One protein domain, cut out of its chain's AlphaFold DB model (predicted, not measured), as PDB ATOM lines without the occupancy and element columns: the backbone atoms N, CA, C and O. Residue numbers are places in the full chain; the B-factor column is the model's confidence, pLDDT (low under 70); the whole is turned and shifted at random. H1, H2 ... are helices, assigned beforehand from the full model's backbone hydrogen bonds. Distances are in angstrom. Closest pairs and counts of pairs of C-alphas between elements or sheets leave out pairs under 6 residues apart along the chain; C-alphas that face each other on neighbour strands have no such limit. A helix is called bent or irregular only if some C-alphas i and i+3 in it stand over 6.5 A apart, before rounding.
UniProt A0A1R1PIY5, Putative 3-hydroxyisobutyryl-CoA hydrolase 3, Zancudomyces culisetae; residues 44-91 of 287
ATOM      1  N   ALA A  44       8.000 -25.195 -29.884       94.06
ATOM      2  CA  ALA A  44       8.512 -26.365 -30.593       94.06
ATOM      3  C   ALA A  44       9.615 -26.030 -31.614       94.06
ATOM      4  O   ALA A  44      10.171 -26.951 -32.202       94.06
ATOM      5  N   GLY A  45       9.882 -24.748 -31.891       92.94
ATOM      6  CA  GLY A  45      10.852 -24.319 -32.903       92.94
ATOM      7  C   GLY A  45      10.344 -24.398 -34.348       92.94
ATOM      8  O   GLY A  45      11.117 -24.201 -35.282       92.94
ATOM      9  N   ILE A  46       9.048 -24.666 -34.556       94.12
ATOM     10  CA  ILE A  46       8.426 -24.701 -35.892       94.12
ATOM     11  C   ILE A  46       8.051 -23.285 -36.350       94.12
ATOM     12  O   ILE A  46       8.199 -22.939 -37.519       94.12
ATOM     13  N   GLY A  47       7.546 -22.461 -35.430       93.62
ATOM     14  CA  GLY A  47       7.238 -21.051 -35.666       93.62
ATOM     15  C   GLY A  47       8.342 -20.149 -35.127       93.62
ATOM     16  O   GLY A  47       8.917 -20.434 -34.083       93.62
ATOM     17  N   THR A  48       8.614 -19.033 -35.804       94.88
ATOM     18  CA  THR A  48       9.645 -18.067 -35.377       94.88
ATOM     19  C   THR A  48       9.098 -16.936 -34.510       94.88
ATOM     20  O   THR A  48       9.844 -16.348 -33.735       94.88
ATOM     21  N   HIS A  49       7.813 -16.610 -34.638       94.38
ATOM     22  CA  HIS A  49       7.149 -15.532 -33.904       94.38
ATOM     23  C   HIS A  49       5.722 -15.946 -33.558       94.38
ATOM     24  O   HIS A  49       5.102 -16.743 -34.269       94.38
ATOM     25  N   TYR A  50       5.179 -15.364 -32.492       92.88
ATOM     26  CA  TYR A  50       3.779 -15.518 -32.124       92.88
ATOM     27  C   TYR A  50       3.068 -14.163 -32.155       92.88
ATOM     28  O   TYR A  50       3.278 -13.317 -31.290       92.88
ATOM     29  N   VAL A  51       2.184 -13.981 -33.137       93.38
ATOM     30  CA  VAL A  51       1.373 -12.767 -33.308       93.38
ATOM     31  C   VAL A  51      -0.102 -13.133 -33.181       93.38
ATOM     32  O   VAL A  51      -0.563 -14.132 -33.739       93.38
ATOM     33  N   LYS A  52      -0.875 -12.340 -32.430       92.38
ATOM     34  CA  LYS A  52      -2.322 -12.567 -32.301       92.38
ATOM     35  C   LYS A  52      -3.016 -12.279 -33.632       92.38
ATOM     36  O   LYS A  52      -2.746 -11.265 -34.263       92.38
ATOM     37  N   SER A  53      -3.994 -13.106 -33.999       94.50
ATOM     38  CA  SER A  53      -4.726 -12.990 -35.271       94.50
ATOM     39  C   SER A  53      -5.291 -11.589 -35.542       94.50
ATOM     40  O   SER A  53      -5.187 -11.093 -36.657       94.50
ATOM     41  N   LYS A  54      -5.813 -10.909 -34.511       95.75
ATOM     42  CA  LYS A  54      -6.341  -9.532 -34.598       95.75
ATOM     43  C   LYS A  54      -5.321  -8.485 -35.081       95.75
ATOM     44  O   LYS A  54      -5.726  -7.402 -35.481       95.75
ATOM     45  N   LYS A  55      -4.020  -8.776 -34.977       95.94
ATOM     46  CA  LYS A  55      -2.913  -7.890 -35.358       95.94
ATOM     47  C   LYS A  55      -2.354  -8.184 -36.751       95.94
ATOM     48  O   LYS A  55      -1.583  -7.378 -37.256       95.94
ATOM     49  N   LEU A  56      -2.753  -9.295 -37.377       96.81
ATOM     50  CA  LEU A  56      -2.247  -9.678 -38.697       96.81
ATOM     51  C   LEU A  56      -2.523  -8.628 -39.789       96.81
ATOM     52  O   LEU A  56      -1.584  -8.340 -40.522       96.81
ATOM     53  N   PRO A  57      -3.705  -7.973 -39.866       98.00
ATOM     54  CA  PRO A  57      -3.929  -6.940 -40.885       98.00
ATOM     55  C   PRO A  57      -2.955  -5.757 -40.773       98.00
ATOM     56  O   PRO A  57      -2.372  -5.319 -41.760       98.00
ATOM     57  N   GLU A  58      -2.718  -5.274 -39.551       97.81
ATOM     58  CA  GLU A  58      -1.783  -4.173 -39.283       97.81
ATOM     59  C   GLU A  58      -0.324  -4.597 -39.553       97.81
ATOM     60  O   GLU A  58       0.471  -3.812 -40.075       97.81
ATOM     61  N   LEU A  59       0.022  -5.856 -39.255       97.56
ATOM     62  CA  LEU A  59       1.336  -6.423 -39.559       97.56
ATOM     63  C   LEU A  59       1.583  -6.490 -41.073       97.56
ATOM     64  O   LEU A  59       2.659  -6.110 -41.534       97.56
ATOM     65  N   GLU A  60       0.600  -6.941 -41.851       97.25
ATOM     66  CA  GLU A  60       0.689  -6.996 -43.314       97.25
ATOM     67  C   GLU A  60       0.917  -5.602 -43.914       97.25
ATOM     68  O   GLU A  60       1.832  -5.420 -44.722       97.25
ATOM     69  N   GLU A  61       0.167  -4.591 -43.459       97.25
ATOM     70  CA  GLU A  61       0.371  -3.200 -43.878       97.25
ATOM     71  C   GLU A  61       1.773  -2.686 -43.533       97.25
ATOM     72  O   GLU A  61       2.394  -1.970 -44.325       97.25
ATOM     73  N   ARG A  62       2.291  -3.037 -42.351       96.25
ATOM     74  CA  ARG A  62       3.632  -2.633 -41.921       96.25
ATOM     75  C   ARG A  62       4.720  -3.285 -42.770       96.25
ATOM     76  O   ARG A  62       5.666  -2.590 -43.153       96.25
ATOM     77  N   LEU A  63       4.584  -4.578 -43.073       95.94
ATOM     78  CA  LEU A  63       5.514  -5.329 -43.921       95.94
ATOM     79  C   LEU A  63       5.520  -4.793 -45.359       95.94
ATOM     80  O   LEU A  63       6.591  -4.643 -45.942       95.94
ATOM     81  N   ALA A  64       4.358  -4.411 -45.902       95.19
ATOM     82  CA  ALA A  64       4.239  -3.846 -47.251       95.19
ATOM     83  C   ALA A  64       5.002  -2.517 -47.440       95.19
ATOM     84  O   ALA A  64       5.315  -2.135 -48.566       95.19
ATOM     85  N   ARG A  65       5.326  -1.808 -46.349       94.19
ATOM     86  CA  ARG A  65       6.089  -0.545 -46.377       94.19
ATOM     87  C   ARG A  65       7.609  -0.747 -46.355       94.19
ATOM     88  O   ARG A  65       8.347   0.234 -46.446       94.19
ATOM     89  N   ILE A  66       8.099  -1.979 -46.205       93.12
ATOM     90  CA  ILE A  66       9.536  -2.274 -46.213       93.12
ATOM     91  C   ILE A  66      10.051  -2.213 -47.659       93.12
ATOM     92  O   ILE A  66       9.633  -2.988 -48.513       93.12
ATOM     93  N   GLN A  67      10.983  -1.296 -47.934       87.25
ATOM     94  CA  GLN A  67      11.480  -1.035 -49.295       87.25
ATOM     95  C   GLN A  67      12.629  -1.956 -49.735       87.25
ATOM     96  O   GLN A  67      12.852  -2.141 -50.930       87.25
ATOM     97  N   HIS A  68      13.366  -2.541 -48.788       84.88
ATOM     98  CA  HIS A  68      14.543  -3.362 -49.068       84.88
ATOM     99  C   HIS A  68      14.378  -4.781 -48.531       84.88
ATOM    100  O   HIS A  68      13.782  -5.000 -47.478       84.88
ATOM    101  N   LYS A  69      14.964  -5.752 -49.239       82.25
ATOM    102  CA  LYS A  69      15.030  -7.153 -48.806       82.25
ATOM    103  C   LYS A  69      16.092  -7.328 -47.711       82.25
ATOM    104  O   LYS A  69      17.130  -7.934 -47.945       82.25
ATOM    105  N   ASP A  70      15.832  -6.766 -46.535       90.06
ATOM    106  CA  ASP A  70      16.630  -6.974 -45.325       90.06
ATOM    107  C   ASP A  70      15.846  -7.837 -44.331       90.06
ATOM    108  O   ASP A  70      14.863  -7.400 -43.728       90.06
ATOM    109  N   TYR A  71      16.298  -9.078 -44.144       92.38
ATOM    110  CA  TYR A  71      15.676 -10.019 -43.216       92.38
ATOM    111  C   TYR A  71      15.713  -9.536 -41.760       92.38
ATOM    112  O   TYR A  71      14.794  -9.850 -41.009       92.38
ATOM    113  N   ASN A  72      16.710  -8.740 -41.357       91.56
ATOM    114  CA  ASN A  72      16.755  -8.178 -40.006       91.56
ATOM    115  C   ASN A  72      15.704  -7.080 -39.821       91.56
ATOM    116  O   ASN A  72      15.090  -6.997 -38.758       91.56
ATOM    117  N   ALA A  73      15.467  -6.254 -40.843       92.69
ATOM    118  CA  ALA A  73      14.386  -5.272 -40.826       92.69
ATOM    119  C   ALA A  73      13.010  -5.952 -40.756       92.69
ATOM    120  O   ALA A  73      12.159  -5.529 -39.975       92.69
ATOM    121  N   ILE A  74      12.815  -7.043 -41.508       95.19
ATOM    122  CA  ILE A  74      11.596  -7.862 -41.435       95.19
ATOM    123  C   ILE A  74      11.438  -8.466 -40.038       95.19
ATOM    124  O   ILE A  74      10.364  -8.358 -39.454       95.19
ATOM    125  N   ASN A  75      12.501  -9.049 -39.473       94.75
ATOM    126  CA  ASN A  75      12.467  -9.604 -38.123       94.75
ATOM    127  C   ASN A  75      12.071  -8.542 -37.090       94.75
ATOM    128  O   ASN A  75      11.166  -8.777 -36.305       94.75
ATOM    129  N   LYS A  76      12.677  -7.348 -37.131       93.56
ATOM    130  CA  LYS A  76      12.310  -6.237 -36.235       93.56
ATOM    131  C   LYS A  76      10.826  -5.883 -36.327       93.56
ATOM    132  O   LYS A  76      10.184  -5.738 -35.297       93.56
ATOM    133  N   VAL A  77      10.277  -5.807 -37.541       95.31
ATOM    134  CA  VAL A  77       8.839  -5.578 -37.740       95.31
ATOM    135  C   VAL A  77       8.003  -6.721 -37.171       95.31
ATOM    136  O   VAL A  77       6.975  -6.459 -36.568       95.31
ATOM    137  N   LEU A  78       8.411  -7.982 -37.313       95.62
ATOM    138  CA  LEU A  78       7.679  -9.093 -36.697       95.62
ATOM    139  C   LEU A  78       7.686  -8.985 -35.164       95.62
ATOM    140  O   LEU A  78       6.633  -9.143 -34.549       95.62
ATOM    141  N   GLU A  79       8.834  -8.663 -34.561       94.62
ATOM    142  CA  GLU A  79       8.985  -8.479 -33.109       94.62
ATOM    143  C   GLU A  79       8.152  -7.303 -32.568       94.62
ATOM    144  O   GLU A  79       7.590  -7.415 -31.482       94.62
ATOM    145  N   GLU A  80       7.979  -6.210 -33.330       94.06
ATOM    146  CA  GLU A  80       7.089  -5.082 -32.969       94.06
ATOM    147  C   GLU A  80       5.631  -5.535 -32.719       94.06
ATOM    148  O   GLU A  80       4.901  -4.903 -31.955       94.06
ATOM    149  N   PHE A  81       5.203  -6.631 -33.356       95.12
ATOM    150  CA  PHE A  81       3.831  -7.151 -33.304       95.12
ATOM    151  C   PHE A  81       3.663  -8.358 -32.377       95.12
ATOM    152  O   PHE A  81       2.531  -8.815 -32.158       95.12
ATOM    153  N   VAL A  82       4.759  -8.888 -31.829       92.38
ATOM    154  CA  VAL A  82       4.699  -9.942 -30.818       92.38
ATOM    155  C   VAL A  82       4.157  -9.330 -29.531       92.38
ATOM    156  O   VAL A  82       4.775  -8.474 -28.907       92.38
ATOM    157  N   GLU A  83       2.974  -9.775 -29.107       78.56
ATOM    158  CA  GLU A  83       2.471  -9.431 -27.780       78.56
ATOM    159  C   GLU A  83       3.134 -10.375 -26.757       78.56
ATOM    160  O   GLU A  83       2.948 -11.599 -26.874       78.56
ATOM    161  N   PRO A  84       3.848  -9.847 -25.740       72.06
ATOM    162  CA  PRO A  84       4.390 -10.660 -24.658       72.06
ATOM    163  C   PRO A  84       3.286 -11.501 -24.027       72.06
ATOM    164  O   PRO A  84       2.105 -11.122 -24.046       72.06
ATOM    165  N   ASP A  85       3.634 -12.655 -23.464       67.06
ATOM    166  CA  ASP A  85       2.643 -13.400 -22.695       67.06
ATOM    167  C   ASP A  85       2.130 -12.525 -21.541       67.06
ATOM    168  O   ASP A  85       2.854 -12.200 -20.603       67.06
ATOM    169  N   VAL A  86       0.857 -12.134 -21.619       58.06
ATOM    170  CA  VAL A  86       0.176 -11.249 -20.658       58.06
ATOM    171  C   VAL A  86       0.160 -11.841 -19.246       58.06
ATOM    172  O   VAL A  86      -0.078 -11.129 -18.276       58.06
ATOM    173  N   ASN A  87       0.419 -13.144 -19.131       55.31
ATOM    174  CA  ASN A  87       0.540 -13.855 -17.868       55.31
ATOM    175  C   ASN A  87       1.959 -13.790 -17.274       55.31
ATOM    176  O   ASN A  87       2.113 -13.967 -16.064       55.31
ATOM    177  N   ALA A  88       2.986 -13.473 -18.073       54.19
ATOM    178  CA  ALA A  88       4.365 -13.346 -17.603       54.19
ATOM    179  C   ALA A  88       4.526 -12.171 -16.624       54.19
ATOM    180  O   ALA A  88       5.227 -12.296 -15.622       54.19
ATOM    181  N   SER A  89       3.794 -11.070 -16.837       45.34
ATOM    182  CA  SER A  89       3.709  -9.944 -15.893       45.34
ATOM    183  C   SER A  89       2.930 -10.274 -14.608       45.34
ATOM    184  O   SER A  89       3.041  -9.547 -13.626       45.34
ATOM    185  N   GLN A  90       2.187 -11.387 -14.585       50.09
ATOM    186  CA  GLN A  90       1.485 -11.927 -13.411       50.09
ATOM    187  C   GLN A  90       2.226 -13.118 -12.771       50.09
ATOM    188  O   GLN A  90       1.653 -13.835 -11.951       50.09
ATOM    189  N   GLY A  91       3.481 -13.375 -13.163       51.75
ATOM    190  CA  GLY A  91       4.292 -14.484 -12.645       51.75
ATOM    191  C   GLY A  91       3.898 -15.874 -13.163       51.75
ATOM    192  O   GLY A  91       4.450 -16.875 -12.710       51.75
TER     193      GLY A  91
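This is residues 44 to 91 of the 287 residues of the protein "Putative 3-hydroxyisobutyryl-CoA hydrolase 3" of Zancudomyces culisetae (UniProt A0A1R1PIY5). Two short helices, H1 and H2, fold back on each other as a loose hairpin, with unnamed residues 44 to 52 passing its open end before H1. Residues 67 to 72, of which 71 and 72 belong to H2, stick out at the turn, and the tail of residues 86 to 91 sticks out at the other end. The printed part has 48 residues, under half in named elements, with H1 then H2 and no named strand; its class is all helix. It is loose and elongated, with a radius of gyration of the C-alphas of 12.5 A and spans of 40 by 23 by 17 A.

H1, residues 53 to 64, touches H2, residues 71 to 80, with its residues 59 to 63 alone. The closest C-alphas are those of Leu 63 and Val 77, 7.0 A apart. They form a helical hairpin, running opposite ways at a steep tilt of 36 degrees, only just past shallow. In H2 every O i to N i+4 pair is within hydrogen-bond range; in H1, 6 of 8 are.

H1 begins at C-alpha 53 (-4.726, -12.990, -35.271) and is 17.5 A long. It is irregular, with C-alphas 54 and 57 standing 7.2 A apart. H2 is 14.3 A long and ends at C-alpha 80 (7.089, -5.082, -32.969).

The C-alphas of Gln 67 and Gly 91, the two farthest apart, are 39.7 A apart. The printed part has no cut, and the H1 to H2 link is short. Residues 85 to 91 have pLDDT under 70.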